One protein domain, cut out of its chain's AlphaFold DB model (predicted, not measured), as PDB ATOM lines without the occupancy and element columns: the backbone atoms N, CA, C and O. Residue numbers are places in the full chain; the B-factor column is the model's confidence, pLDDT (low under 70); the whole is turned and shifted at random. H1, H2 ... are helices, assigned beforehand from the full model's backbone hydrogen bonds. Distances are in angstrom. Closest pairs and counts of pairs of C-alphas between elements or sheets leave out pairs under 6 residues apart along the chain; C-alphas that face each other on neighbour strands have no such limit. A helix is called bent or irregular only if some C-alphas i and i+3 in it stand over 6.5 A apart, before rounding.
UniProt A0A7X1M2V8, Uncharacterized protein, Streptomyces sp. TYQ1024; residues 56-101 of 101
ATOM      1  N   VAL A  56     104.034 128.780 155.590       85.56
ATOM      2  CA  VAL A  56     105.140 128.295 154.757       85.56
ATOM      3  C   VAL A  56     106.209 127.603 155.598       85.56
ATOM      4  O   VAL A  56     106.677 126.536 155.220       85.56
ATOM      5  N   LEU A  57     106.591 128.158 156.753       84.25
ATOM      6  CA  LEU A  57     107.559 127.503 157.636       84.25
ATOM      7  C   LEU A  57     107.026 126.167 158.170       84.25
ATOM      8  O   LEU A  57     107.778 125.201 158.239       84.25
ATOM      9  N   THR A  58     105.747 126.105 158.537       84.75
ATOM     10  CA  THR A  58     105.113 124.872 159.026       84.75
ATOM     11  C   THR A  58     105.105 123.802 157.938       84.75
ATOM     12  O   THR A  58     105.564 122.690 158.176       84.75
ATOM     13  N   GLU A  59     104.688 124.161 156.725       85.81
ATOM     14  CA  GLU A  59     104.690 123.263 155.570       85.81
ATOM     15  C   GLU A  59     106.106 122.763 155.251       85.81
ATOM     16  O   GLU A  59     106.303 121.567 155.051       85.81
ATOM     17  N   LEU A  60     107.115 123.641 155.267       85.00
ATOM     18  CA  LEU A  60     108.511 123.250 155.044       85.00
ATOM     19  C   LEU A  60     109.035 122.299 156.128       85.00
ATOM     20  O   LEU A  60     109.784 121.375 155.819       85.00
ATOM     21  N   LEU A  61     108.636 122.491 157.388       85.06
ATOM     22  CA  LEU A  61     108.996 121.589 158.483       85.06
ATOM     23  C   LEU A  61     108.332 120.210 158.344       85.06
ATOM     24  O   LEU A  61     108.951 119.205 158.690       85.06
ATOM     25  N   GLU A  62     107.105 120.144 157.834       87.00
ATOM     26  CA  GLU A  62     106.418 118.879 157.548       87.00
ATOM     27  C   GLU A  62     107.045 118.162 156.342       87.00
ATOM     28  O   GLU A  62     107.382 116.981 156.414       87.00
ATOM     29  N   LEU A  63     107.274 118.887 155.243       85.25
ATOM     30  CA  LEU A  63     107.919 118.363 154.035       85.25
ATOM     31  C   LEU A  63     109.361 117.911 154.301       85.25
ATOM     32  O   LEU A  63     109.786 116.882 153.772       85.25
ATOM     33  N   GLY A  64     110.084 118.627 155.167       85.56
ATOM     34  CA  GLY A  64     111.473 118.353 155.533       85.56
ATOM     35  C   GLY A  64     111.717 116.987 156.177       85.56
ATOM     36  O   GLY A  64     112.849 116.512 156.200       85.56
ATOM     37  N   GLU A  65     110.673 116.299 156.652       86.94
ATOM     38  CA  GLU A  65     110.804 114.910 157.110       86.94
ATOM     39  C   GLU A  65     111.150 113.938 155.972       86.94
ATOM     40  O   GLU A  65     111.732 112.880 156.213       86.94
ATOM     41  N   THR A  66     110.785 114.286 154.736       87.62
ATOM     42  CA  THR A  66     110.909 113.407 153.563       87.62
ATOM     43  C   THR A  66     111.652 114.042 152.388       87.62
ATOM     44  O   THR A  66     112.099 113.315 151.501       87.62
ATOM     45  N   ASP A  67     111.822 115.365 152.392       86.19
ATOM     46  CA  ASP A  67     112.524 116.134 151.369       86.19
ATOM     47  C   ASP A  67     113.658 116.949 152.009       86.19
ATOM     48  O   ASP A  67     113.433 117.908 152.747       86.19
ATOM     49  N   GLU A  68     114.898 116.568 151.704       82.06
ATOM     50  CA  GLU A  68     116.104 117.234 152.204       82.06
ATOM     51  C   GLU A  68     116.166 118.711 151.791       82.06
ATOM     52  O   GLU A  68     116.608 119.552 152.571       82.06
ATOM     53  N   VAL A  69     115.643 119.064 150.613       82.94
ATOM     54  CA  VAL A  69     115.618 120.457 150.156       82.94
ATOM     55  C   VAL A  69     114.610 121.270 150.960       82.94
ATOM     56  O   VAL A  69     114.898 122.401 151.341       82.94
ATOM     57  N   ALA A  70     113.450 120.693 151.278       81.88
ATOM     58  CA  ALA A  70     112.481 121.348 152.154       81.88
ATOM     59  C   ALA A  70     113.030 121.515 153.581       81.88
ATOM     60  O   ALA A  70     112.778 122.537 154.220       81.88
ATOM     61  N   ALA A  71     113.827 120.555 154.061       80.50
ATOM     62  CA  ALA A  71     114.509 120.663 155.345       80.50
ATOM     63  C   ALA A  71     115.529 121.814 155.355       80.50
ATOM     64  O   ALA A  71     115.556 122.606 156.300       80.50
ATOM     65  N   GLU A  72     116.332 121.950 154.297       82.62
ATOM     66  CA  GLU A  72     117.265 123.069 154.126       82.62
ATOM     67  C   GLU A  72     116.534 124.420 154.048       82.62
ATOM     68  O   GLU A  72     116.915 125.368 154.742       82.62
ATOM     69  N   ASP A  73     115.445 124.500 153.278       83.44
ATOM     70  CA  ASP A  73     114.617 125.705 153.161       83.44
ATOM     71  C   ASP A  73     113.970 126.086 154.505       83.44
ATOM     72  O   ASP A  73     113.917 127.270 154.848       83.44
ATOM     73  N   ALA A  74     113.531 125.107 155.308       84.50
ATOM     74  CA  ALA A  74     112.980 125.338 156.645       84.50
ATOM     75  C   ALA A  74     114.021 125.942 157.597       84.50
ATOM     76  O   ALA A  74     113.733 126.900 158.318       84.50
ATOM     77  N   LEU A  75     115.249 125.412 157.587       82.31
ATOM     78  CA  LEU A  75     116.354 125.925 158.402       82.31
ATOM     79  C   LEU A  75     116.792 127.319 157.950       82.31
ATOM     80  O   LEU A  75     117.091 128.187 158.774       82.31
ATOM     81  N   TYR A  76     116.778 127.566 156.644       81.25
ATOM     82  CA  TYR A  76     117.054 128.887 156.102       81.25
ATOM     83  C   TYR A  76     115.967 129.899 156.496       81.25
ATOM     84  O   TYR A  76     116.287 130.975 157.007       81.25
ATOM     85  N   ALA A  77     114.687 129.545 156.360       81.50
ATOM     86  CA  ALA A  77     113.560 130.358 156.818       81.50
ATOM     87  C   ALA A  77     113.644 130.657 158.321       81.50
ATOM     88  O   ALA A  77     113.512 131.810 158.732       81.50
ATOM     89  N   ALA A  78     113.941 129.646 159.137       77.81
ATOM     90  CA  ALA A  78     114.190 129.777 160.569       77.81
ATOM     91  C   ALA A  78     115.294 130.796 160.886       77.81
ATOM     92  O   ALA A  78     115.126 131.651 161.763       77.81
ATOM     93  N   HIS A  79     116.408 130.745 160.153       75.44
ATOM     94  CA  HIS A  79     117.512 131.682 160.324       75.44
ATOM     95  C   HIS A  79     117.097 133.121 159.991       75.44
ATOM     96  O   HIS A  79     117.356 134.030 160.785       75.44
ATOM     97  N   LEU A  80     116.385 133.328 158.880       73.50
ATOM     98  CA  LEU A  80     115.839 134.638 158.503       73.50
ATOM     99  C   LEU A  80     114.868 135.173 159.572       73.50
ATOM    100  O   LEU A  80     114.911 136.356 159.918       73.50
ATOM    101  N   ASN A  81     114.063 134.290 160.170       68.00
ATOM    102  CA  ASN A  81     113.080 134.632 161.202       68.00
ATOM    103  C   ASN A  81     113.685 134.857 162.600       68.00
ATOM    104  O   ASN A  81     113.053 135.481 163.447       68.00
ATOM    105  N   SER A  82     114.918 134.417 162.874       56.44
ATOM    106  CA  SER A  82     115.585 134.653 164.170       56.44
ATOM    107  C   SER A  82     115.802 136.144 164.486       56.44
ATOM    108  O   SER A  82     115.952 136.525 165.650       56.44
ATOM    109  N   THR A  83     115.747 136.992 163.454       52.91
ATOM    110  CA  THR A  83     115.796 138.459 163.547       52.91
ATOM    111  C   THR A  83     114.441 139.097 163.874       52.91
ATOM    112  O   THR A  83     114.391 140.224 164.366       52.91
ATOM    113  N   ALA A  84     113.342 138.367 163.680       53.25
ATOM    114  CA  ALA A  84     111.984 138.813 163.927       53.25
ATOM    115  C   ALA A  84     111.316 137.835 164.902       53.25
ATOM    116  O   ALA A  84     110.752 136.846 164.488       53.25
ATOM    117  N   LEU A  85     111.396 138.094 166.211       53.31
ATOM    118  CA  LEU A  85     110.410 137.728 167.255       53.31
ATOM    119  C   LEU A  85     109.876 136.273 167.414       53.31
ATOM    120  O   LEU A  85     109.008 136.065 168.258       53.31
ATOM    121  N   TRP A  86     110.373 135.252 166.710       54.44
ATOM    122  CA  TRP A  86     109.730 133.918 166.685       54.44
ATOM    123  C   TRP A  86     110.386 132.843 167.563       54.44
ATOM    124  O   TRP A  86     109.983 131.679 167.542       54.44
ATOM    125  N   ARG A  87     111.334 133.226 168.430       53.84
ATOM    126  CA  ARG A  87     112.010 132.318 169.384       53.84
ATOM    127  C   ARG A  87     111.063 131.515 170.294       53.84
ATOM    128  O   ARG A  87     111.492 130.538 170.889       53.84
ATOM    129  N   VAL A  88     109.794 131.910 170.402       52.59
ATOM    130  CA  VAL A  88     108.804 131.328 171.323       52.59
ATOM    131  C   VAL A  88     108.206 129.996 170.822       52.59
ATOM    132  O   VAL A  88     107.628 129.272 171.621       52.59
ATOM    133  N   LYS A  89     108.354 129.619 169.539       61.47
ATOM    134  CA  LYS A  89     107.688 128.420 168.968       61.47
ATOM    135  C   LYS A  89     108.598 127.225 168.642       61.47
ATOM    136  O   LYS A  89     108.120 126.246 168.075       61.47
ATOM    137  N   ILE A  90     109.876 127.261 169.033       62.56
ATOM    138  CA  ILE A  90     110.845 126.175 168.757       62.56
ATOM    139  C   ILE A  90     110.389 124.833 169.368       62.56
ATOM    140  O   ILE A  90     110.647 123.766 168.812       62.56
ATOM    141  N   ASP A  91     109.627 124.862 170.465       64.25
ATOM    142  CA  ASP A  91     109.105 123.653 171.114       64.25
ATOM    143  C   ASP A  91     108.137 122.845 170.234       64.25
ATOM    144  O   ASP A  91     108.044 121.625 170.391       64.25
ATOM    145  N   ALA A  92     107.470 123.485 169.269       70.75
ATOM    146  CA  ALA A  92     106.556 122.826 168.337       70.75
ATOM    147  C   ALA A  92     107.268 122.188 167.132       70.75
ATOM    148  O   ALA A  92     106.625 121.511 166.336       70.75
ATOM    149  N   TRP A  93     108.582 122.383 166.979       77.19
ATOM    150  CA  TRP A  93     109.298 121.894 165.804       77.19
ATOM    151  C   TRP A  93     109.533 120.380 165.852       77.19
ATOM    152  O   TRP A  93     109.685 119.803 166.945       77.19
ATOM    153  N   PRO A  94     109.638 119.730 164.681       77.38
ATOM    154  CA  PRO A  94     110.120 118.363 164.582       77.38
ATOM    155  C   PRO A  94     111.473 118.189 165.281       77.38
ATOM    156  O   PRO A  94     112.307 119.098 165.328       77.38
ATOM    157  N   SER A  95     111.723 116.997 165.824       81.75
ATOM    158  CA  SER A  95     112.967 116.699 166.548       81.75
ATOM    159  C   SER A  95     114.218 116.839 165.674       81.75
ATOM    160  O   SER A  95     115.281 117.179 166.195       81.75
ATOM    161  N   TRP A  96     114.092 116.627 164.360       81.00
ATOM    162  CA  TRP A  96     115.176 116.840 163.402       81.00
ATOM    163  C   TRP A  96     115.528 118.329 163.276       81.00
ATOM    164  O   TRP A  96     116.703 118.685 163.333       81.00
ATOM    165  N   ALA A  97     114.519 119.201 163.220       74.25
ATOM    166  CA  ALA A  97     114.695 120.643 163.069       74.25
ATOM    167  C   ALA A  97     115.213 121.299 164.359       74.25
ATOM    168  O   ALA A  97     116.066 122.182 164.310       74.25
ATOM    169  N   LYS A  98     114.788 120.811 165.533       74.69
ATOM    170  CA  LYS A  98     115.258 121.285 166.853       74.69
ATOM    171  C   LYS A  98     116.767 121.164 167.065       74.69
ATOM    172  O   LYS A  98     117.322 121.897 167.871       74.69
ATOM    173  N   ARG A  99     117.428 120.216 166.396       65.50
ATOM    174  CA  ARG A  99     118.883 120.007 166.513       65.50
ATOM    175  C   ARG A  99     119.701 120.962 165.645       65.50
ATOM    176  O   ARG A  99     120.911 121.037 165.836       65.50
ATOM    177  N   ALA A 100     119.056 121.608 164.678       60.59
ATOM    178  CA  ALA A 100     119.688 122.450 163.670       60.59
ATOM    179  C   ALA A 100     119.370 123.951 163.843       60.59
ATOM    180  O   ALA A 100     119.994 124.774 163.174       60.59
ATOM    181  N   ALA A 101     118.434 124.285 164.738       56.25
ATOM    182  CA  ALA A 101     118.124 125.640 165.205       56.25
ATOM    183  C   ALA A 101     119.074 126.088 166.327       56.25
ATOM    184  O   ALA A 101     119.417 127.293 166.357       56.25
TER     185      ALA A 101
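What this domain is: This is residues 56 to 101 of the 101 residues of an uncharacterized protein of Streptomyces sp. TYQ1024 (UniProt A0A7X1M2V8). A long helix, H2, makes a hairpin with the shorter H1 beside it, and the rest of the printed part folds back over this pair as an irregular arm made of H3 and H4. The short H4 comes back close to the hairpin, while H3 is held off from both of its helices. The printed part has 46 residues with four named helices, in the order H1, H2, H3, H4, and no named strand; the class is all helix. The whole is compact, with a radius of gyration of the C-alphas of 9.6 A, and elongated in outline, with spans of 28 by 18 by 16 A.

Where its parts are: H2, residues 68 to 81, is the longest helix, 19.8 A from first to last C-alpha; it runs from C-alpha 68 at (116.104, 117.234, 152.204) to C-alpha 81 at (113.080, 134.632, 161.202). H1, residues 56 to 63, comes before it, is 10.3 A long and begins with C-alpha 56 at (105.140, 128.295, 154.757). H3, residues 87 to 92, is 11.0 A long and irregular: C-alphas 88 and 91 are 7.7 A apart, against about 5 A in a regular helix. H4, residues 95 to 98, has four residues and ends with C-alpha 98 at (115.258, 121.285, 166.853).

How they stand to each other: H2 and H1 touch and form a helical hairpin; they run opposite ways at a shallow tilt of 29 degrees. Their closest C-alphas are those of Leu 60 and Ala 74, 5.2 A apart. H4 is close to H2 but not clearly touching it, with the closest C-alphas, those of Leu 75 and Ala 97, 7.2 A apart. H4 is likewise close to H1 but not clearly touching it; the closest C-alphas are those of Leu 61 and Ala 97, at 7.4 A. H3 and H4 are close but not clearly touching, with the C-alphas of Ile 90 and Lys 98, the closest pair, 6.9 A apart. H3 is apart from H1 and from H2. In H1 and H2 every O i to N i+4 pair is within hydrogen-bond range, in H3 0 of 2 are, beside 1 of 3 O i to N i+3 pairs, and H4 is too short for an O i to N i+4 pair.

The domain as a whole: The two C-alphas farthest apart are those of Thr 66 and Leu 85, at 27.9 A. The printed part has no cut, its three links are tight, and residue 101 is the chain's last. The mean pLDDT of the printed part is 74.6; it is under 70 in residues 81 to 91, of which 81 belongs to H2 and 87 to 91 belong to H3, and in residues 99 to 101.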